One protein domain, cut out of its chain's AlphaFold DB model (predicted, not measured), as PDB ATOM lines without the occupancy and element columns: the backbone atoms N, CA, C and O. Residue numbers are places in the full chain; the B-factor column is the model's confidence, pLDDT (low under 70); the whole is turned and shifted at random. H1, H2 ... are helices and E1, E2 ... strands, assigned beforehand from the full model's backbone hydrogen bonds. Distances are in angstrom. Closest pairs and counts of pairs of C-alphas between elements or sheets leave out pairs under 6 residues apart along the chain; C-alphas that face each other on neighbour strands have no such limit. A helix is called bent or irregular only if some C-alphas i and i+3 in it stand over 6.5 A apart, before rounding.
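Overview. This is residues 28 to 181 of the 257 residues of an uncharacterized protein of Thanatephorus cucumeris (strain AG1-IB / isolate 7/3/14) (UniProt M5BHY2). One twisted sheet of six strands has helices on both faces: the long H6 lies along E6 on one face with H3 beyond it over E2, while the short H2 covers part of the other face. H4 packs on H6 and meets H3 at a corner, away from the sheet. The printed part has 154 residues, with elements in the order E1 E2 H1 H2 E3 E4 H3 H4 H5 E5 E6 H6. The class is mixed, and the antiparallel sheet runs E1 E6 E5 E2 E4 E3. The whole is compact, with a radius of gyration of the C-alphas of 15.2 A and spans of 45 by 32 by 28 A.

Arrangement. Start at edge strand E1, residues 28 to 34; beside it runs antiparallel E6, residues 144 to 150, with N 31 and O 147 within hydrogen-bond range at 2.8 A. E5, residues 118 to 124, forms a hairpin with E6, with N 146 and O 122 at 2.7 A. Next come E2, residues 50 to 54, with N 123 and O 50 at 2.7 A, and E4, residues 83 to 87, with N 51 and O 86 at 2.8 A. E3, residues 72 to 74, is the other edge strand and forms a hairpin with E4, with N 74 and O 85 at 2.8 A. H1, residues 58 to 64, only grazes the sheet with residues 58 to 61. H2, residues 66 to 70, is on the sheet at a height of 8.3 A. E2, H1, H2 and E3 form a split strand-helix-strand unit, its strands running the same way with E4 between them; the crossover is right-handed. On the opposite face from H2, H3, residues 90 to 98, lies over E2 at a height of 9.6 A, with the C-alphas of Trp 50 and Ile 92 closest at 7.4 A. H6, residues 157 to 175, on the same face as H3, lies over E6 and runs along it, at 10 degrees on the local plane. H4, residues 100 to 108, is not on the sheet and touches H6, closest at the C-alphas of Ile 108 and Leu 163, 6.4 A, at a shallow tilt of 25 degrees, opposite ways. H4 and H3 touch only at the corner, closest at the C-alphas of Leu 96 and Gly 102, 5.2 A. H5, residues 112 to 117, touches H6 about perpendicular at 81 degrees, closest at the C-alphas of Val 114 and Asp 159, 5.6 A. Every O i to N i+4 pair is within hydrogen-bond range in H1, against 0 of 1 in H2, with 1 of 2 O i to N i+3 pairs there, 4 of 5 in H3 and H4, 1 of 2 in H5 and 12 of 15 in H6.

Along the chain. Find C-alpha 28 at (37.071, -29.925, -38.455); E1 runs 18.9 A from there, E5 spans 18.0 A and E6 19.4 A. Find C-alpha 157 at (36.080, -35.839, -50.385); from there H6 runs 28.5 A to C-alpha 175 at (32.900, -54.426, -28.962), and it is irregular, with C-alphas 159 and 162 7.0 A apart.

Size, cuts and confidence. The two farthest C-alphas, of Gly 134 and Ser 155, are 47.7 A apart. The printed part has no cut; the long links are residues 35 to 49 and 125 to 143. Look at residues 37 to 45 for pLDDT under 70.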
ATOM      1  N   GLU A  28      36.889 -28.566 -38.961       89.00
ATOM      2  CA  GLU A  28      37.071 -29.925 -38.455       89.00
ATOM      3  C   GLU A  28      35.743 -30.675 -38.449       89.00
ATOM      4  O   GLU A  28      34.703 -30.121 -38.086       89.00
ATOM      5  N   VAL A  29      35.798 -31.951 -38.822       91.25
ATOM      6  CA  VAL A  29      34.710 -32.905 -38.626       91.25
ATOM      7  C   VAL A  29      35.153 -33.910 -37.578       91.25
ATOM      8  O   VAL A  29      36.142 -34.619 -37.762       91.25
ATOM      9  N   LEU A  30      34.386 -33.966 -36.492       94.06
ATOM     10  CA  LEU A  30      34.534 -34.946 -35.430       94.06
ATOM     11  C   LEU A  30      33.412 -35.974 -35.545       94.06
ATOM     12  O   LEU A  30      32.233 -35.647 -35.405       94.06
ATOM     13  N   LEU A  31      33.790 -37.223 -35.785       95.12
ATOM     14  CA  LEU A  31      32.912 -38.371 -35.664       95.12
ATOM     15  C   LEU A  31      33.091 -38.961 -34.264       95.12
ATOM     16  O   LEU A  31      34.115 -39.582 -33.983       95.12
ATOM     17  N   ASP A  32      32.095 -38.748 -33.408       95.00
ATOM     18  CA  ASP A  32      32.034 -39.305 -32.058       95.00
ATOM     19  C   ASP A  32      31.075 -40.498 -32.020       95.00
ATOM     20  O   ASP A  32      29.865 -40.361 -32.219       95.00
ATOM     21  N   ILE A  33      31.638 -41.686 -31.802       93.00
ATOM     22  CA  ILE A  33      30.906 -42.943 -31.721       93.00
ATOM     23  C   ILE A  33      30.929 -43.429 -30.279       93.00
ATOM     24  O   ILE A  33      31.940 -43.933 -29.783       93.00
ATOM     25  N   LYS A  34      29.766 -43.370 -29.635       90.81
ATOM     26  CA  LYS A  34      29.538 -44.012 -28.343       90.81
ATOM     27  C   LYS A  34      29.506 -45.532 -28.510       90.81
ATOM     28  O   LYS A  34      28.628 -46.080 -29.177       90.81
ATOM     29  N   LEU A  35      30.465 -46.213 -27.892       86.44
ATOM     30  CA  LEU A  35      30.585 -47.667 -27.924       86.44
ATOM     31  C   LEU A  35      29.565 -48.307 -26.973       86.44
ATOM     32  O   LEU A  35      29.264 -47.784 -25.898       86.44
ATOM     33  N   ARG A  36      29.020 -49.463 -27.364       75.44
ATOM     34  CA  ARG A  36      28.012 -50.164 -26.565       75.44
ATOM     35  C   ARG A  36      28.657 -50.820 -25.342       75.44
ATOM     36  O   ARG A  36      29.633 -51.555 -25.461       75.44
ATOM     37  N   ASP A  37      28.042 -50.630 -24.178       65.12
ATOM     38  CA  ASP A  37      28.351 -51.389 -22.966       65.12
ATOM     39  C   ASP A  37      27.128 -52.190 -22.530       65.12
ATOM     40  O   ASP A  37      26.259 -51.699 -21.816       65.12
ATOM     41  N   LYS A  38      27.034 -53.440 -23.003       54.97
ATOM     42  CA  LYS A  38      25.940 -54.350 -22.618       54.97
ATOM     43  C   LYS A  38      25.957 -54.695 -21.118       54.97
ATOM     44  O   LYS A  38      24.889 -54.921 -20.567       54.97
ATOM     45  N   ASP A  39      27.128 -54.645 -20.474       53.16
ATOM     46  CA  ASP A  39      27.340 -55.026 -19.065       53.16
ATOM     47  C   ASP A  39      27.840 -53.853 -18.184       53.16
ATOM     48  O   ASP A  39      28.254 -54.048 -17.039       53.16
ATOM     49  N   GLY A  40      27.834 -52.622 -18.717       54.09
ATOM     50  CA  GLY A  40      28.533 -51.467 -18.133       54.09
ATOM     51  C   GLY A  40      30.066 -51.563 -18.247       54.09
ATOM     52  O   GLY A  40      30.620 -52.631 -18.509       54.09
ATOM     53  N   LEU A  41      30.781 -50.458 -17.985       53.84
ATOM     54  CA  LEU A  41      32.260 -50.409 -18.003       53.84
ATOM     55  C   LEU A  41      32.956 -51.335 -16.982       53.84
ATOM     56  O   LEU A  41      34.184 -51.412 -16.940       53.84
ATOM     57  N   ASN A  42      32.186 -52.056 -16.165       48.53
ATOM     58  CA  ASN A  42      32.675 -53.048 -15.211       48.53
ATOM     59  C   ASN A  42      33.066 -54.384 -15.876       48.53
ATOM     60  O   ASN A  42      33.661 -55.240 -15.217       48.53
ATOM     61  N   GLY A  43      32.754 -54.571 -17.165       51.38
ATOM     62  CA  GLY A  43      33.155 -55.743 -17.940       51.38
ATOM     63  C   GLY A  43      34.675 -55.823 -18.117       51.38
ATOM     64  O   GLY A  43      35.298 -54.928 -18.690       51.38
ATOM     65  N   GLU A  44      35.266 -56.914 -17.626       52.81
ATOM     66  CA  GLU A  44      36.703 -57.204 -17.616       52.81
ATOM     67  C   GLU A  44      37.418 -56.821 -18.923       52.81
ATOM     68  O   GLU A  44      37.425 -57.574 -19.904       52.81
ATOM     69  N   GLY A  45      38.078 -55.660 -18.903       54.75
ATOM     70  CA  GLY A  45      39.121 -55.328 -19.861       54.75
ATOM     71  C   GLY A  45      38.754 -54.430 -21.040       54.75
ATOM     72  O   GLY A  45      39.598 -54.162 -21.889       54.75
ATOM     73  N   LYS A  46      37.526 -53.923 -21.104       70.56
ATOM     74  CA  LYS A  46      37.089 -53.078 -22.227       70.56
ATOM     75  C   LYS A  46      37.486 -51.594 -22.113       70.56
ATOM     76  O   LYS A  46      37.242 -50.836 -23.049       70.56
ATOM     77  N   ALA A  47      38.080 -51.196 -20.987       82.94
ATOM     78  CA  ALA A  47      38.458 -49.824 -20.656       82.94
ATOM     79  C   ALA A  47      39.949 -49.576 -20.930       82.94
ATOM     80  O   ALA A  47      40.805 -50.214 -20.311       82.94
ATOM     81  N   PHE A  48      40.255 -48.686 -21.870       91.25
ATOM     82  CA  PHE A  48      41.613 -48.260 -22.196       91.25
ATOM     83  C   PHE A  48      41.594 -46.942 -22.974       91.25
ATOM     84  O   PHE A  48      40.626 -46.644 -23.676       91.25
ATOM     85  N   VAL A  49      42.715 -46.217 -22.921       93.69
ATOM     86  CA  VAL A  49      42.969 -45.073 -23.802       93.69
ATOM     87  C   VAL A  49      44.033 -45.446 -24.833       93.69
ATOM     88  O   VAL A  49      45.145 -45.873 -24.492       93.69
ATOM     89  N   TRP A  50      43.684 -45.301 -26.108       95.62
ATOM     90  CA  TRP A  50      44.579 -45.527 -27.237       95.62
ATOM     91  C   TRP A  50      44.227 -44.606 -28.393       95.62
ATOM     92  O   TRP A  50      43.056 -44.437 -28.704       95.62
ATOM     93  N   GLY A  51      45.214 -44.079 -29.101       95.38
ATOM     94  CA  GLY A  51      44.959 -43.335 -30.319       95.38
ATOM     95  C   GLY A  51      46.158 -43.213 -31.239       95.38
ATOM     96  O   GLY A  51      47.302 -43.450 -30.854       95.38
ATOM     97  N   VAL A  52      45.877 -42.807 -32.470       96.69
ATOM     98  CA  VAL A  52      46.862 -42.344 -33.446       96.69
ATOM     99  C   VAL A  52      46.617 -40.861 -33.663       96.69
ATOM    100  O   VAL A  52      45.487 -40.447 -33.904       96.69
ATOM    101  N   VAL A  53      47.664 -40.054 -33.566       96.75
ATOM    102  CA  VAL A  53      47.566 -38.593 -33.577       96.75
ATOM    103  C   VAL A  53      48.584 -38.022 -34.553       96.75
ATOM    104  O   VAL A  53      49.738 -38.451 -34.575       96.75
ATOM    105  N   ALA A  54      48.179 -37.036 -35.350       96.06
ATOM    106  CA  ALA A  54      49.100 -36.263 -36.167       96.06
ATOM    107  C   ALA A  54      50.026 -35.432 -35.272       96.06
ATOM    108  O   ALA A  54      49.575 -34.713 -34.380       96.06
ATOM    109  N   LYS A  55      51.339 -35.484 -35.525       95.00
ATOM    110  CA  LYS A  55      52.349 -34.817 -34.682       95.00
ATOM    111  C   LYS A  55      52.097 -33.315 -34.516       95.00
ATOM    112  O   LYS A  55      52.341 -32.786 -33.436       95.00
ATOM    113  N   LYS A  56      51.547 -32.660 -35.547       91.75
ATOM    114  CA  LYS A  56      51.161 -31.238 -35.516       91.75
ATOM    115  C   LYS A  56      50.061 -30.924 -34.486       91.75
ATOM    116  O   LYS A  56      50.125 -29.888 -33.839       91.75
ATOM    117  N   GLU A  57      49.110 -31.837 -34.276       91.12
ATOM    118  CA  GLU A  57      47.959 -31.643 -33.376       91.12
ATOM    119  C   GLU A  57      48.259 -32.070 -31.930       91.12
ATOM    120  O   GLU A  57      47.551 -31.706 -30.992       91.12
ATOM    121  N   MET A  58      49.326 -32.848 -31.722       91.56
ATOM    122  CA  MET A  58      49.612 -33.513 -30.448       91.56
ATOM    123  C   MET A  58      49.715 -32.543 -29.264       91.56
ATOM    124  O   MET A  58      49.227 -32.838 -28.171       91.56
ATOM    125  N   GLN A  59      50.356 -31.388 -29.462       90.56
ATOM    126  CA  GLN A  59      50.529 -30.405 -28.393       90.56
ATOM    127  C   GLN A  59      49.196 -29.756 -27.998       90.56
ATOM    128  O   GLN A  59      48.949 -29.560 -26.808       90.56
ATOM    129  N   ALA A  60      48.347 -29.430 -28.975       90.31
ATOM    130  CA  ALA A  60      47.034 -28.842 -28.728       90.31
ATOM    131  C   ALA A  60      46.115 -29.847 -28.021       90.31
ATOM    132  O   ALA A  60      45.533 -29.529 -26.985       90.31
ATOM    133  N   LEU A  61      46.078 -31.089 -28.511       92.25
ATOM    134  CA  LEU A  61      45.240 -32.145 -27.947       92.25
ATOM    135  C   LEU A  61      45.590 -32.467 -26.497       92.25
ATOM    136  O   LEU A  61      44.691 -32.591 -25.674       92.25
ATOM    137  N   ARG A  62      46.880 -32.529 -26.145       92.56
ATOM    138  CA  ARG A  62      47.301 -32.746 -24.748       92.56
ATOM    139  C   ARG A  62      46.880 -31.639 -23.788       92.56
ATOM    140  O   ARG A  62      46.771 -31.897 -22.595       92.56
ATOM    141  N   LYS A  63      46.708 -30.409 -24.277       91.69
ATOM    142  CA  LYS A  63      46.236 -29.287 -23.453       91.69
ATOM    143  C   LYS A  63      44.720 -29.307 -23.289       91.69
ATOM    144  O   LYS A  63      44.227 -28.927 -22.238       91.69
ATOM    145  N   GLN A  64      44.002 -29.708 -24.336       92.12
ATOM    146  CA  GLN A  64      42.540 -29.683 -24.369       92.12
ATOM    147  C   GLN A  64      41.907 -30.928 -23.755       92.12
ATOM    148  O   GLN A  64      40.783 -30.853 -23.273       92.12
ATOM    149  N   ARG A  65      42.600 -32.071 -23.802       93.88
ATOM    150  CA  ARG A  65      42.038 -33.347 -23.383       93.88
ATOM    151  C   ARG A  65      42.850 -34.003 -22.275       93.88
ATOM    152  O   ARG A  65      44.014 -34.365 -22.448       93.88
ATOM    153  N   TRP A  66      42.195 -34.185 -21.138       94.75
ATOM    154  CA  TRP A  66      42.738 -34.820 -19.951       94.75
ATOM    155  C   TRP A  66      42.912 -36.337 -20.108       94.75
ATOM    156  O   TRP A  66      43.883 -36.893 -19.595       94.75
ATOM    157  N   ASP A  67      42.044 -37.004 -20.870       93.94
ATOM    158  CA  ASP A  67      42.146 -38.436 -21.191       93.94
ATOM    159  C   ASP A  67      43.487 -38.835 -21.846       93.94
ATOM    160  O   ASP A  67      43.988 -39.942 -21.652       93.94
ATOM    161  N   LEU A  68      44.143 -37.929 -22.569       94.50
ATOM    162  CA  LEU A  68      45.453 -38.200 -23.159       94.50
ATOM    163  C   LEU A  68      46.591 -38.225 -22.132       94.50
ATOM    164  O   LEU A  68      47.666 -38.750 -22.439       94.50
ATOM    165  N   SER A  69      46.372 -37.719 -20.915       93.69
ATOM    166  CA  SER A  69      47.359 -37.745 -19.827       93.69
ATOM    167  C   SER A  69      47.732 -39.167 -19.383       93.69
ATOM    168  O   SER A  69      48.839 -39.392 -18.896       93.69
ATOM    169  N   PHE A  70      46.857 -40.142 -19.644       92.44
ATOM    170  CA  PHE A  70      47.063 -41.559 -19.332       92.44
ATOM    171  C   PHE A  70      48.002 -42.264 -20.318       92.44
ATOM    172  O   PHE A  70      48.479 -43.370 -20.060       92.44
ATOM    173  N   THR A  71      48.264 -41.649 -21.469       95.44
ATOM    174  CA  THR A  71      48.959 -42.297 -22.580       95.44
ATOM    175  C   THR A  71      50.420 -41.883 -22.687       95.44
ATOM    176  O   THR A  71      50.808 -40.741 -22.428       95.44
ATOM    177  N   LYS A  72      51.250 -42.815 -23.158       95.25
ATOM    178  CA  LYS A  72      52.617 -42.538 -23.602       95.25
ATOM    179  C   LYS A  72      52.646 -42.456 -25.119       95.25
ATOM    180  O   LYS A  72      52.051 -43.290 -25.798       95.25
ATOM    181  N   THR A  73      53.355 -41.459 -25.638       95.38
ATOM    182  CA  THR A  73      53.576 -41.315 -27.080       95.38
ATOM    183  C   THR A  73      54.742 -42.183 -27.511       95.38
ATOM    184  O   THR A  73      55.824 -42.098 -26.931       95.38
ATOM    185  N   THR A  74      54.532 -42.968 -28.557       94.38
ATOM    186  CA  THR A  74      55.567 -43.744 -29.226       94.38
ATOM    187  C   THR A  74      55.447 -43.580 -30.736       94.38
ATOM    188  O   THR A  74      54.352 -43.476 -31.295       94.38
ATOM    189  N   ASP A  75      56.589 -43.557 -31.417       92.94
ATOM    190  CA  ASP A  75      56.612 -43.722 -32.866       92.94
ATOM    191  C   ASP A  75      56.403 -45.204 -33.204       92.94
ATOM    192  O   ASP A  75      56.867 -46.096 -32.489       92.94
ATOM    193  N   ASN A  76      55.675 -45.477 -34.286       91.31
ATOM    194  CA  ASN A  76      55.391 -46.837 -34.727       91.31
ATOM    195  C   ASN A  76      55.548 -46.933 -36.244       91.31
ATOM    196  O   ASN A  76      54.916 -46.183 -36.979       91.31
ATOM    197  N   ALA A  77      56.358 -47.888 -36.706       91.12
ATOM    198  CA  ALA A  77      56.619 -48.116 -38.127       91.12
ATOM    199  C   ALA A  77      55.380 -48.573 -38.924       91.12
ATOM    200  O   ALA A  77      55.401 -48.551 -40.149       91.12
ATOM    201  N   ALA A  78      54.308 -49.000 -38.247       89.88
ATOM    202  CA  ALA A  78      53.055 -49.383 -38.885       89.88
ATOM    203  C   ALA A  78      52.226 -48.183 -39.374       89.88
ATOM    204  O   ALA A  78      51.292 -48.388 -40.138       89.88
ATOM    205  N   VAL A  79      52.524 -46.952 -38.955       92.62
ATOM    206  CA  VAL A  79      51.794 -45.740 -39.372       92.62
ATOM    207  C   VAL A  79      52.748 -44.728 -40.003       92.62
ATOM    208  O   VAL A  79      53.964 -44.827 -39.828       92.62
ATOM    209  N   ALA A  80      52.202 -43.740 -40.720       94.25
ATOM    210  CA  ALA A  80      53.018 -42.719 -41.361       94.25
ATOM    211  C   ALA A  80      53.920 -41.989 -40.343       94.25
ATOM    212  O   ALA A  80      53.498 -41.736 -39.213       94.25
ATOM    213  N   PRO A  81      55.134 -41.559 -40.735       94.31
ATOM    214  CA  PRO A  81      56.099 -40.928 -39.827       94.31
ATOM    215  C   PRO A  81      55.637 -39.569 -39.274       94.31
ATOM    216  O   PRO A  81      56.190 -39.078 -38.288       94.31
ATOM    217  N   THR A  82      54.633 -38.950 -39.900       94.88
ATOM    218  CA  THR A  82      53.964 -37.723 -39.440       94.88
ATOM    219  C   THR A  82      52.943 -37.979 -38.331       94.88
ATOM    220  O   THR A  82      52.451 -37.028 -37.719       94.88
ATOM    221  N   LEU A  83      52.632 -39.246 -38.057       96.50
ATOM    222  CA  LEU A  83      51.725 -39.692 -37.014       96.50
ATOM    223  C   LEU A  83      52.520 -40.287 -35.849       96.50
ATOM    224  O   LEU A  83      53.642 -40.770 -36.004       96.50
ATOM    225  N   SER A  84      51.917 -40.268 -34.668       95.88
ATOM    226  CA  SER A  84      52.414 -40.975 -33.494       95.88
ATOM    227  C   SER A  84      51.288 -41.750 -32.840       95.88
ATOM    228  O   SER A  84      50.124 -41.350 -32.887       95.88
ATOM    229  N   VAL A  85      51.647 -42.855 -32.198       96.38
ATOM    230  CA  VAL A  85      50.708 -43.659 -31.424       96.38
ATOM    231  C   VAL A  85      50.766 -43.210 -29.971       96.38
ATOM    232  O   VAL A  85      51.836 -42.951 -29.425       96.38
ATOM    233  N   MET A  86      49.608 -43.100 -29.340       96.00
ATOM    234  CA  MET A  86      49.447 -42.762 -27.934       96.00
ATOM    235  C   MET A  86      48.702 -43.909 -27.269       96.00
ATOM    236  O   MET A  86      47.565 -44.192 -27.623       96.00
ATOM    237  N   ALA A  87      49.347 -44.607 -26.340       95.44
ATOM    238  CA  ALA A  87      48.753 -45.763 -25.677       95.44
ATOM    239  C   ALA A  87      49.092 -45.772 -24.190       95.44
ATOM    240  O   ALA A  87      50.205 -45.423 -23.795       95.44
ATOM    241  N   GLU A  88      48.151 -46.210 -23.361       93.62
ATOM    242  CA  GLU A  88      48.417 -46.445 -21.939       93.62
ATOM    243  C   GLU A  88      49.377 -47.630 -21.727       93.62
ATOM    244  O   GLU A  88      50.308 -47.573 -20.922       93.62
ATOM    245  N   VAL A  89      49.188 -48.701 -22.505       92.50
ATOM    246  CA  VAL A  89      50.039 -49.897 -22.506       92.50
ATOM    247  C   VAL A  89      50.431 -50.229 -23.944       92.50
ATOM    248  O   VAL A  89      49.568 -50.327 -24.814       92.50
ATOM    249  N   ALA A  90      51.726 -50.444 -24.195       89.69
ATOM    250  CA  ALA A  90      52.254 -50.688 -25.542       89.69
ATOM    251  C   ALA A  90      51.592 -51.886 -26.255       89.69
ATOM    252  O   ALA A  90      51.292 -51.794 -27.443       89.69
ATOM    253  N   ASP A  91      51.279 -52.961 -25.522       89.56
ATOM    254  CA  ASP A  91      50.609 -54.166 -26.038       89.56
ATOM    255  C   ASP A  91      49.250 -53.882 -26.711       89.56
ATOM    256  O   ASP A  91      48.810 -54.660 -27.557       89.56
ATOM    257  N   ILE A  92      48.574 -52.779 -26.360       91.38
ATOM    258  CA  ILE A  92      47.290 -52.393 -26.970       91.38
ATOM    259  C   ILE A  92      47.488 -52.093 -28.454       91.38
ATOM    260  O   ILE A  92      46.736 -52.572 -29.301       91.38
ATOM    261  N   THR A  93      48.546 -51.347 -28.768       91.31
ATOM    262  CA  THR A  93      48.912 -50.977 -30.134       91.31
ATOM    263  C   THR A  93      49.158 -52.199 -31.005       91.31
ATOM    264  O   THR A  93      48.747 -52.214 -32.161       91.31
ATOM    265  N   ASP A  94      49.783 -53.241 -30.456       87.06
ATOM    266  CA  ASP A  94      50.024 -54.477 -31.197       87.06
ATOM    267  C   ASP A  94      48.714 -55.168 -31.577       87.06
ATOM    268  O   ASP A  94      48.541 -55.565 -32.724       87.06
ATOM    269  N   VAL A  95      47.760 -55.268 -30.653       88.31
ATOM    270  CA  VAL A  95      46.459 -55.893 -30.938       88.31
ATOM    271  C   VAL A  95      45.639 -55.060 -31.926       88.31
ATOM    272  O   VAL A  95      45.015 -55.618 -32.833       88.31
ATOM    273  N   LEU A  96      45.670 -53.731 -31.804       88.81
ATOM    274  CA  LEU A  96      44.880 -52.842 -32.656       88.81
ATOM    275  C   LEU A  96      45.474 -52.636 -34.051       88.81
ATOM    276  O   LEU A  96      44.700 -52.521 -34.990       88.81
ATOM    277  N   LEU A  97      46.803 -52.626 -34.217       87.19
ATOM    278  CA  LEU A  97      47.449 -52.386 -35.519       87.19
ATOM    279  C   LEU A  97      47.955 -53.654 -36.219       87.19
ATOM    280  O   LEU A  97      48.110 -53.636 -37.437       87.19
ATOM    281  N   LYS A  98      48.221 -54.757 -35.505       79.06
ATOM    282  CA  LYS A  98      48.729 -55.997 -36.133       79.06
ATOM    283  C   LYS A  98      47.644 -57.027 -36.440       79.06
ATOM    284  O   LYS A  98      47.929 -57.981 -37.162       79.06
ATOM    285  N   SER A  99      46.424 -56.855 -35.925       77.94
ATOM    286  CA  SER A  99      45.276 -57.682 -36.323       77.94
ATOM    287  C   SER A  99      44.965 -57.514 -37.815       77.94
ATOM    288  O   SER A  99      45.368 -56.531 -38.428       77.94
ATOM    289  N   THR A 100      44.230 -58.447 -38.425       73.19
ATOM    290  CA  THR A 100      43.874 -58.363 -39.857       73.19
ATOM    291  C   THR A 100      43.151 -57.057 -40.208       73.19
ATOM    292  O   THR A 100      43.418 -56.470 -41.253       73.19
ATOM    293  N   ASN A 101      42.281 -56.568 -39.317       71.69
ATOM    294  CA  ASN A 101      41.633 -55.260 -39.466       71.69
ATOM    295  C   ASN A 101      42.614 -54.116 -39.144       71.69
ATOM    296  O   ASN A 101      42.694 -53.130 -39.870       71.69
ATOM    297  N   GLY A 102      43.470 -54.297 -38.136       78.00
ATOM    298  CA  GLY A 102      44.542 -53.359 -37.805       78.00
ATOM    299  C   GLY A 102      45.524 -53.082 -38.940       78.00
ATOM    300  O   GLY A 102      45.917 -51.939 -39.142       78.00
ATOM    301  N   GLN A 103      45.873 -54.096 -39.732       83.38
ATOM    302  CA  GLN A 103      46.759 -53.949 -40.887       83.38
ATOM    303  C   GLN A 103      46.116 -53.111 -41.996       83.38
ATOM    304  O   GLN A 103      46.809 -52.339 -42.663       83.38
ATOM    305  N   LYS A 104      44.791 -53.210 -42.176       87.50
ATOM    306  CA  LYS A 104      44.050 -52.339 -43.100       87.50
ATOM    307  C   LYS A 104      44.081 -50.899 -42.611       87.50
ATOM    308  O   LYS A 104      44.446 -50.013 -43.380       87.50
ATOM    309  N   LEU A 105      43.794 -50.679 -41.327       91.19
ATOM    310  CA  LEU A 105      43.876 -49.358 -40.708       91.19
ATOM    311  C   LEU A 105      45.283 -48.758 -40.837       91.19
ATOM    312  O   LEU A 105      45.427 -47.628 -41.288       91.19
ATOM    313  N   ALA A 106      46.322 -49.526 -40.513       91.06
ATOM    314  CA  ALA A 106      47.721 -49.137 -40.661       91.06
ATOM    315  C   ALA A 106      48.061 -48.753 -42.113       91.06
ATOM    316  O   ALA A 106      48.686 -47.724 -42.361       91.06
ATOM    317  N   THR A 107      47.598 -49.537 -43.090       93.00
ATOM    318  CA  THR A 107      47.795 -49.251 -44.521       93.00
ATOM    319  C   THR A 107      47.124 -47.937 -44.931       93.00
ATOM    320  O   THR A 107      47.733 -47.095 -45.592       93.00
ATOM    321  N   ILE A 108      45.886 -47.717 -44.486       93.56
ATOM    322  CA  ILE A 108      45.137 -46.479 -44.735       93.56
ATOM    323  C   ILE A 108      45.853 -45.279 -44.094       93.56
ATOM    324  O   ILE A 108      46.036 -44.254 -44.744       93.56
ATOM    325  N   LEU A 109      46.349 -45.428 -42.862       93.69
ATOM    326  CA  LEU A 109      47.112 -44.404 -42.135       93.69
ATOM    327  C   LEU A 109      48.538 -44.179 -42.671       93.69
ATOM    328  O   LEU A 109      49.238 -43.295 -42.182       93.69
ATOM    329  N   ASN A 110      48.976 -44.945 -43.674       93.88
ATOM    330  CA  ASN A 110      50.187 -44.672 -44.454       93.88
ATOM    331  C   ASN A 110      49.895 -44.011 -45.805       93.88
ATOM    332  O   ASN A 110      50.822 -43.600 -46.499       93.88
ATOM    333  N   THR A 111      48.625 -43.899 -46.197       95.12
ATOM    334  CA  THR A 111      48.246 -43.325 -47.489       95.12
ATOM    335  C   THR A 111      48.341 -41.796 -47.422       95.12
ATOM    336  O   THR A 111      47.587 -41.189 -46.660       95.12
ATOM    337  N   PRO A 112      49.201 -41.131 -48.223       93.38
ATOM    338  CA  PRO A 112      49.437 -39.688 -48.098       93.38
ATOM    339  C   PRO A 112      48.175 -38.827 -48.238       93.38
ATOM    340  O   PRO A 112      48.011 -37.863 -47.493       93.38
ATOM    341  N   ALA A 113      47.261 -39.210 -49.137       92.50
ATOM    342  CA  ALA A 113      45.982 -38.524 -49.330       92.50
ATOM    343  C   ALA A 113      45.114 -38.548 -48.059       92.50
ATOM    344  O   ALA A 113      44.546 -37.535 -47.674       92.50
ATOM    345  N   VAL A 114      45.086 -39.673 -47.339       92.94
ATOM    346  CA  VAL A 114      44.353 -39.797 -46.069       92.94
ATOM    347  C   VAL A 114      45.046 -38.988 -44.971       92.94
ATOM    348  O   VAL A 114      44.403 -38.226 -44.252       92.94
ATOM    349  N   VAL A 115      46.370 -39.137 -44.856       93.81
ATOM    350  CA  VAL A 115      47.188 -38.499 -43.811       93.81
ATOM    351  C   VAL A 115      47.109 -36.974 -43.880       93.81
ATOM    352  O   VAL A 115      47.132 -36.323 -42.839       93.81
ATOM    353  N   LYS A 116      46.956 -36.402 -45.081       92.88
ATOM    354  CA  LYS A 116      46.753 -34.960 -45.291       92.88
ATOM    355  C   LYS A 116      45.571 -34.408 -44.485       92.88
ATOM    356  O   LYS A 116      45.676 -33.317 -43.931       92.88
ATOM    357  N   HIS A 117      44.475 -35.160 -44.404       93.75
ATOM    358  CA  HIS A 117      43.242 -34.750 -43.727       93.75
ATOM    359  C   HIS A 117      43.120 -35.307 -42.304       93.75
ATOM    360  O   HIS A 117      42.175 -34.980 -41.589       93.75
ATOM    361  N   PHE A 118      44.048 -36.160 -41.877       95.38
ATOM    362  CA  PHE A 118      43.982 -36.832 -40.588       95.38
ATOM    363  C   PHE A 118      44.474 -35.935 -39.448       95.38
ATOM    364  O   PHE A 118      45.606 -35.446 -39.481       95.38
ATOM    365  N   LYS A 119      43.656 -35.780 -38.400       94.81
ATOM    366  CA  LYS A 119      44.067 -35.124 -37.151       94.81
ATOM    367  C   LYS A 119      44.333 -36.144 -36.055       94.81
ATOM    368  O   LYS A 119      45.464 -36.258 -35.580       94.81
ATOM    369  N   TYR A 120      43.314 -36.903 -35.664       96.25
ATOM    370  CA  TYR A 120      43.465 -37.975 -34.686       96.25
ATOM    371  C   TYR A 120      42.363 -39.028 -34.787       96.25
ATOM    372  O   TYR A 120      41.238 -38.753 -35.192       96.25
ATOM    373  N   LEU A 121      42.701 -40.238 -34.357       96.88
ATOM    374  CA  LEU A 121      41.789 -41.332 -34.058       96.88
ATOM    375  C   LEU A 121      42.051 -41.730 -32.610       96.88
ATOM    376  O   LEU A 121      43.171 -42.112 -32.286       96.88
ATOM    377  N   LEU A 122      41.051 -41.631 -31.747       96.12
ATOM    378  CA  LEU A 122      41.175 -41.860 -30.312       96.12
ATOM    379  C   LEU A 122      40.070 -42.798 -29.838       96.12
ATOM    380  O   LEU A 122      38.910 -42.632 -30.183       96.12
ATOM    381  N   ILE A 123      40.436 -43.770 -29.021       94.31
ATOM    382  CA  ILE A 123      39.546 -44.627 -28.253       94.31
ATOM    383  C   ILE A 123      39.792 -44.272 -26.795       94.31
ATOM    384  O   ILE A 123      40.942 -44.291 -26.347       94.31
ATOM    385  N   THR A 124      38.738 -43.934 -26.067       93.12
ATOM    386  CA  THR A 124      38.849 -43.524 -24.669       93.12
ATOM    387  C   THR A 124      37.673 -44.029 -23.845       93.12
ATOM    388  O   THR A 124      36.534 -44.068 -24.310       93.12
ATOM    389  N   ASP A 125      37.969 -44.430 -22.614       90.44
ATOM    390  CA  ASP A 125      37.011 -44.698 -21.540       90.44
ATOM    391  C   ASP A 125      36.943 -43.559 -20.508       90.44
ATOM    392  O   ASP A 125      36.243 -43.669 -19.502       90.44
ATOM    393  N   GLN A 126      37.727 -42.501 -20.729       90.81
ATOM    394  CA  GLN A 126      37.899 -41.378 -19.820       90.81
ATOM    395  C   GLN A 126      37.276 -40.106 -20.411       90.81
ATOM    396  O   GLN A 126      37.303 -39.920 -21.634       90.81
ATOM    397  N   PRO A 127      36.735 -39.213 -19.566       90.88
ATOM    398  CA  PRO A 127      36.211 -37.928 -20.013       90.88
ATOM    399  C   PRO A 127      37.323 -37.040 -20.588       90.88
ATOM    400  O   PRO A 127      38.489 -37.130 -20.201       90.88
ATOM    401  N   SER A 128      36.952 -36.135 -21.497       91.44
ATOM    402  CA  SER A 128      37.885 -35.147 -22.050       91.44
ATOM    403  C   SER A 128      38.379 -34.151 -21.000       91.44
ATOM    404  O   SER A 128      39.487 -33.646 -21.128       91.44
ATOM    405  N   GLU A 129      37.588 -33.884 -19.963       92.62
ATOM    406  CA  GLU A 129      37.928 -32.990 -18.857       92.62
ATOM    407  C   GLU A 129      38.054 -33.783 -17.554       92.62
ATOM    408  O   GLU A 129      37.364 -34.786 -17.356       92.62
ATOM    409  N   ARG A 130      38.951 -33.347 -16.662       91.38
ATOM    410  CA  ARG A 130      39.148 -34.008 -15.368       91.38
ATOM    411  C   ARG A 130      37.909 -33.788 -14.489       91.38
ATOM    412  O   ARG A 130      37.524 -32.639 -14.297       91.38
ATOM    413  N   PRO A 131      37.305 -34.843 -13.915       89.88
ATOM    414  CA  PRO A 131      36.191 -34.685 -12.986       89.88
ATOM    415  C   PRO A 131      36.603 -33.929 -11.715       89.88
ATOM    416  O   PRO A 131      37.503 -34.368 -11.004       89.88
ATOM    417  N   GLU A 132      35.909 -32.836 -11.395       85.81
ATOM    418  CA  GLU A 132      36.173 -32.033 -10.185       85.81
ATOM    419  C   GLU A 132      35.482 -32.611  -8.939       85.81
ATOM    420  O   GLU A 132      35.968 -32.527  -7.820       85.81
ATOM    421  N   SER A 133      34.332 -33.268  -9.116       83.38
ATOM    422  CA  SER A 133      33.511 -33.762  -7.996       83.38
ATOM    423  C   SER A 133      33.906 -35.153  -7.479       83.38
ATOM    424  O   SER A 133      33.155 -35.759  -6.705       83.38
ATOM    425  N   GLY A 134      35.072 -35.660  -7.883       87.88
ATOM    426  CA  GLY A 134      35.563 -37.001  -7.562       87.88
ATOM    427  C   GLY A 134      35.326 -38.027  -8.683       87.88
ATOM    428  O   GLY A 134      35.055 -37.651  -9.825       87.88
ATOM    429  N   PRO A 135      35.459 -39.334  -8.392       86.75
ATOM    430  CA  PRO A 135      35.404 -40.376  -9.412       86.75
ATOM    431  C   PRO A 135      34.021 -40.490 -10.055       86.75
ATOM    432  O   PRO A 135      32.993 -40.443  -9.377       86.75
ATOM    433  N   LEU A 136      34.001 -40.718 -11.371       83.94
ATOM    434  CA  LEU A 136      32.755 -40.921 -12.105       83.94
ATOM    435  C   LEU A 136      32.114 -42.263 -11.721       83.94
ATOM    436  O   LEU A 136      32.791 -43.302 -11.769       83.94
ATOM    437  N   PRO A 137      30.812 -42.280 -11.389       79.75
ATOM    438  CA  PRO A 137      30.105 -43.509 -11.067       79.75
ATOM    439  C   PRO A 137      29.994 -44.405 -12.305       79.75
ATOM    440  O   PRO A 137      29.943 -43.936 -13.441       79.75
ATOM    441  N   ALA A 138      29.941 -45.722 -12.093       75.25
ATOM    442  CA  ALA A 138      30.034 -46.710 -13.173       75.25
ATOM    443  C   ALA A 138      28.951 -46.570 -14.263       75.25
ATOM    444  O   ALA A 138      29.187 -46.943 -15.406       75.25
ATOM    445  N   ASN A 139      27.781 -46.024 -13.921       74.31
ATOM    446  CA  ASN A 139      26.671 -45.781 -14.847       74.31
ATOM    447  C   ASN A 139      26.851 -44.534 -15.730       74.31
ATOM    448  O   ASN A 139      26.114 -44.384 -16.697       74.31
ATOM    449  N   GLN A 140      27.775 -43.641 -15.375       79.94
ATOM    450  CA  GLN A 140      28.098 -42.428 -16.134       79.94
ATOM    451  C   GLN A 140      29.392 -42.565 -16.931       79.94
ATOM    452  O   GLN A 140      29.744 -41.670 -17.691       79.94
ATOM    453  N   ARG A 141      30.131 -43.663 -16.745       81.81
ATOM    454  CA  ARG A 141      31.301 -43.937 -17.570       81.81
ATOM    455  C   ARG A 141      30.817 -44.290 -18.968       81.81
ATOM    456  O   ARG A 141      29.903 -45.099 -19.128       81.81
ATOM    457  N   GLU A 142      31.460 -43.705 -19.966       85.75
ATOM    458  CA  GLU A 142      31.156 -43.942 -21.370       85.75
ATOM    459  C   GLU A 142      32.446 -44.224 -22.129       85.75
ATOM    460  O   GLU A 142      33.514 -43.711 -21.788       85.75
ATOM    461  N   ARG A 143      32.351 -45.071 -23.153       88.50
ATOM    462  CA  ARG A 143      33.467 -45.364 -24.049       88.50
ATOM    463  C   ARG A 143      33.185 -44.746 -25.400       88.50
ATOM    464  O   ARG A 143      32.121 -44.973 -25.973       88.50
ATOM    465  N   HIS A 144      34.157 -44.008 -25.906       91.75
ATOM    466  CA  HIS A 144      34.041 -43.273 -27.152       91.75
ATOM    467  C   HIS A 144      35.157 -43.672 -28.101       91.75
ATOM    468  O   HIS A 144      36.311 -43.841 -27.699       91.75
ATOM    469  N   LEU A 145      34.800 -43.798 -29.374       94.00
ATOM    470  CA  LEU A 145      35.739 -43.748 -30.478       94.00
ATOM    471  C   LEU A 145      35.527 -42.423 -31.204       94.00
ATOM    472  O   LEU A 145      34.446 -42.140 -31.710       94.00
ATOM    473  N   LEU A 146      36.586 -41.632 -31.259       95.81
ATOM    474  CA  LEU A 146      36.621 -40.290 -31.808       95.81
ATOM    475  C   LEU A 146      37.539 -40.287 -33.026       95.81
ATOM    476  O   LEU A 146      38.737 -40.542 -32.901       95.81
ATOM    477  N   LEU A 147      36.993 -39.982 -34.198       97.00
ATOM    478  CA  LEU A 147      37.774 -39.707 -35.402       97.00
ATOM    479  C   LEU A 147      37.633 -38.229 -35.750       97.00
ATOM    480  O   LEU A 147      36.537 -37.763 -36.046       97.00
ATOM    481  N   SER A 148      38.752 -37.516 -35.767       95.69
ATOM    482  CA  SER A 148      38.822 -36.120 -36.177       95.69
ATOM    483  C   SER A 148      39.590 -35.973 -37.484       95.69
ATOM    484  O   SER A 148      40.705 -36.490 -37.643       95.69
ATOM    485  N   LEU A 149      38.974 -35.247 -38.414       94.69
ATOM    486  CA  LEU A 149      39.500 -34.960 -39.739       94.69
ATOM    487  C   LEU A 149      39.405 -33.463 -40.034       94.69
ATOM    488  O   LEU A 149      38.406 -32.817 -39.711       94.69
ATOM    489  N   SER A 150      40.414 -32.922 -40.714       92.38
ATOM    490  CA  SER A 150      40.286 -31.639 -41.406       92.38
ATOM    491  C   SER A 150      39.325 -31.814 -42.581       92.38
ATOM    492  O   SER A 150      39.434 -32.790 -43.328       92.38
ATOM    493  N   VAL A 151      38.381 -30.886 -42.756       89.12
ATOM    494  CA  VAL A 151      37.374 -30.988 -43.824       89.12
ATOM    495  C   VAL A 151      38.064 -30.948 -45.194       89.12
ATOM    496  O   VAL A 151      38.691 -29.936 -45.513       89.12
ATOM    497  N   PRO A 152      37.973 -32.018 -46.010       87.25
ATOM    498  CA  PRO A 152      38.558 -32.023 -47.343       87.25
ATOM    499  C   PRO A 152      37.777 -31.101 -48.284       87.25
ATOM    500  O   PRO A 152      36.579 -30.860 -48.104       87.25
ATOM    501  N   GLU A 153      38.442 -30.623 -49.334       87.00
ATOM    502  CA  GLU A 153      37.748 -29.947 -50.427       87.00
ATOM    503  C   GLU A 153      36.796 -30.922 -51.149       87.00
ATOM    504  O   GLU A 153      37.035 -32.133 -51.150       87.00
ATOM    505  N   PRO A 154      35.723 -30.441 -51.808       85.25
ATOM    506  CA  PRO A 154      34.765 -31.317 -52.489       85.25
ATOM    507  C   PRO A 154      35.396 -32.281 -53.510       85.25
ATOM    508  O   PRO A 154      34.894 -33.388 -53.702       85.25
ATOM    509  N   SER A 155      36.506 -31.889 -54.142       88.12
ATOM    510  CA  SER A 155      37.297 -32.722 -55.059       88.12
ATOM    511  C   SER A 155      38.039 -33.871 -54.366       88.12
ATOM    512  O   SER A 155      38.226 -34.922 -54.976       88.12
ATOM    513  N   GLU A 156      38.421 -33.689 -53.102       87.94
ATOM    514  CA  GLU A 156      39.213 -34.617 -52.276       87.94
ATOM    515  C   GLU A 156      38.336 -35.400 -51.283       87.94
ATOM    516  O   GLU A 156      38.813 -36.216 -50.499       87.94
ATOM    517  N   ALA A 157      37.012 -35.212 -51.323       84.75
ATOM    518  CA  ALA A 157      36.080 -35.839 -50.385       84.75
ATOM    519  C   ALA A 157      36.179 -37.378 -50.346       84.75
ATOM    520  O   ALA A 157      35.875 -38.000 -49.328       84.75
ATOM    521  N   LYS A 158      36.624 -38.005 -51.444       90.25
ATOM    522  CA  LYS A 158      36.802 -39.462 -51.541       90.25
ATOM    523  C   LYS A 158      37.978 -39.979 -50.711       90.25
ATOM    524  O   LYS A 158      37.962 -41.153 -50.338       90.25
ATOM    525  N   ASP A 159      38.940 -39.124 -50.379       91.19
ATOM    526  CA  ASP A 159      40.204 -39.525 -49.760       91.19
ATOM    527  C   ASP A 159      40.003 -40.024 -48.325       91.19
ATOM    528  O   ASP A 159      40.705 -40.919 -47.866       91.19
ATOM    529  N   THR A 160      38.981 -39.527 -47.626       91.25
ATOM    530  CA  THR A 160      38.684 -39.912 -46.233       91.25
ATOM    531  C   THR A 160      37.740 -41.112 -46.112       91.25
ATOM    532  O   THR A 160      37.644 -41.728 -45.049       91.25
ATOM    533  N   VAL A 161      37.069 -41.507 -47.201       92.38
ATOM    534  CA  VAL A 161      35.994 -42.517 -47.178       92.38
ATOM    535  C   VAL A 161      36.494 -43.881 -46.711       92.38
ATOM    536  O   VAL A 161      35.802 -44.568 -45.960       92.38
ATOM    537  N   ALA A 162      37.689 -44.289 -47.145       92.31
ATOM    538  CA  ALA A 162      38.272 -45.570 -46.747       92.31
ATOM    539  C   ALA A 162      38.532 -45.627 -45.233       92.31
ATOM    540  O   ALA A 162      38.214 -46.628 -44.595       92.31
ATOM    541  N   LEU A 163      39.037 -44.532 -44.657       93.31
ATOM    542  CA  LEU A 163      39.296 -44.428 -43.223       93.31
ATOM    543  C   LEU A 163      38.002 -44.465 -42.411       93.31
ATOM    544  O   LEU A 163      37.912 -45.220 -41.448       93.31
ATOM    545  N   VAL A 164      36.983 -43.704 -42.823       93.31
ATOM    546  CA  VAL A 164      35.679 -43.693 -42.143       93.31
ATOM    547  C   VAL A 164      35.043 -45.087 -42.149       93.31
ATOM    548  O   VAL A 164      34.521 -45.529 -41.129       93.31
ATOM    549  N   LYS A 165      35.129 -45.822 -43.266       92.75
ATOM    550  CA  LYS A 165      34.649 -47.213 -43.343       92.75
ATOM    551  C   LYS A 165      35.405 -48.142 -42.398       92.75
ATOM    552  O   LYS A 165      34.775 -48.932 -41.702       92.75
ATOM    553  N   GLU A 166      36.732 -48.045 -42.362       92.06
ATOM    554  CA  GLU A 166      37.548 -48.893 -41.487       92.06
ATOM    555  C   GLU A 166      37.311 -48.584 -40.003       92.06
ATOM    556  O   GLU A 166      37.348 -49.490 -39.176       92.06
ATOM    557  N   VAL A 167      36.981 -47.337 -39.654       91.94
ATOM    558  CA  VAL A 167      36.596 -46.979 -38.284       91.94
ATOM    559  C   VAL A 167      35.355 -47.744 -37.817       91.94
ATOM    560  O   VAL A 167      35.336 -48.198 -36.677       91.94
ATOM    561  N   PHE A 168      34.358 -47.975 -38.672       90.62
ATOM    562  CA  PHE A 168      33.214 -48.814 -38.294       90.62
ATOM    563  C   PHE A 168      33.616 -50.282 -38.074       90.62
ATOM    564  O   PHE A 168      33.210 -50.877 -37.079       90.62
ATOM    565  N   SER A 169      34.498 -50.838 -38.912       89.00
ATOM    566  CA  SER A 169      35.075 -52.174 -38.678       89.00
ATOM    567  C   SER A 169      35.844 -52.249 -37.351       89.00
ATOM    568  O   SER A 169      35.840 -53.276 -36.666       89.00
ATOM    569  N   LEU A 170      36.518 -51.159 -36.975       87.81
ATOM    570  CA  LEU A 170      37.237 -51.038 -35.713       87.81
ATOM    571  C   LEU A 170      36.278 -50.988 -34.511       87.81
ATOM    572  O   LEU A 170      36.563 -51.623 -33.497       87.81
ATOM    573  N   VAL A 171      35.138 -50.297 -34.622       88.31
ATOM    574  CA  VAL A 171      34.080 -50.301 -33.592       88.31
ATOM    575  C   VAL A 171      33.626 -51.730 -33.292       88.31
ATOM    576  O   VAL A 171      33.599 -52.131 -32.126       88.31
ATOM    577  N   ASP A 172      33.350 -52.518 -34.333       84.50
ATOM    578  CA  ASP A 172      32.921 -53.913 -34.183       84.50
ATOM    579  C   ASP A 172      33.999 -54.775 -33.506       84.50
ATOM    580  O   ASP A 172      33.697 -55.578 -32.619       84.50
ATOM    581  N   LEU A 173      35.272 -54.577 -33.869       82.75
ATOM    582  CA  LEU A 173      36.403 -55.275 -33.250       82.75
ATOM    583  C   LEU A 173      36.518 -54.968 -31.749       82.75
ATOM    584  O   LEU A 173      36.792 -55.863 -30.947       82.75
ATOM    585  N   ILE A 174      36.326 -53.706 -31.362       83.50
ATOM    586  CA  ILE A 174      36.433 -53.272 -29.964       83.50
ATOM    587  C   ILE A 174      35.270 -53.822 -29.129       83.50
ATOM    588  O   ILE A 174      35.477 -54.206 -27.973       83.50
ATOM    589  N   ASP A 175      34.059 -53.896 -29.690       79.62
ATOM    590  CA  ASP A 175      32.900 -54.426 -28.962       79.62
ATOM    591  C   ASP A 175      33.049 -55.928 -28.651       79.62
ATOM    592  O   ASP A 175      32.703 -56.382 -27.552       79.62
ATOM    593  N   GLN A 176      33.674 -56.685 -29.563       76.50
ATOM    594  CA  GLN A 176      33.884 -58.138 -29.470       76.50
ATOM    595  C   GLN A 176      34.989 -58.590 -28.490       76.50
ATOM    596  O   GLN A 176      35.323 -59.771 -28.463       76.50
ATOM    597  N   LYS A 177      35.488 -57.690 -27.626       73.69
ATOM    598  CA  LYS A 177      36.628 -57.886 -26.708       73.69
ATOM    599  C   LYS A 177      37.947 -58.069 -27.482       73.69
ATOM    600  O   LYS A 177      38.216 -59.150 -28.005       73.69
ATOM    601  N   PRO A 178      38.818 -57.044 -27.507       71.31
ATOM    602  CA  PRO A 178      40.122 -57.154 -28.149       71.31
ATOM    603  C   PRO A 178      40.929 -58.305 -27.536       71.31
ATOM    604  O   PRO A 178      40.858 -58.551 -26.336       71.31
ATOM    605  N   GLY A 179      41.733 -59.017 -28.319       80.19
ATOM    606  CA  GLY A 179      42.552 -60.138 -27.836       80.19
ATOM    607  C   GLY A 179      43.732 -59.740 -26.932       80.19
ATOM    608  O   GLY A 179      44.834 -60.247 -27.128       80.19
ATOM    609  N   PHE A 180      43.562 -58.808 -25.984       86.12
ATOM    610  CA  PHE A 180      44.626 -58.389 -25.069       86.12
ATOM    611  C   PHE A 180      45.027 -59.517 -24.105       86.12
ATOM    612  O   PHE A 180      44.226 -60.368 -23.718       86.12
ATOM    613  N   LYS A 181      46.289 -59.488 -23.665       88.44
ATOM    614  CA  LYS A 181      46.803 -60.394 -22.632       88.44
ATOM    615  C   LYS A 181      46.147 -60.093 -21.283       88.44
ATOM    616  O   LYS A 181      45.867 -58.940 -20.957       88.44
TER     617      LYS A 181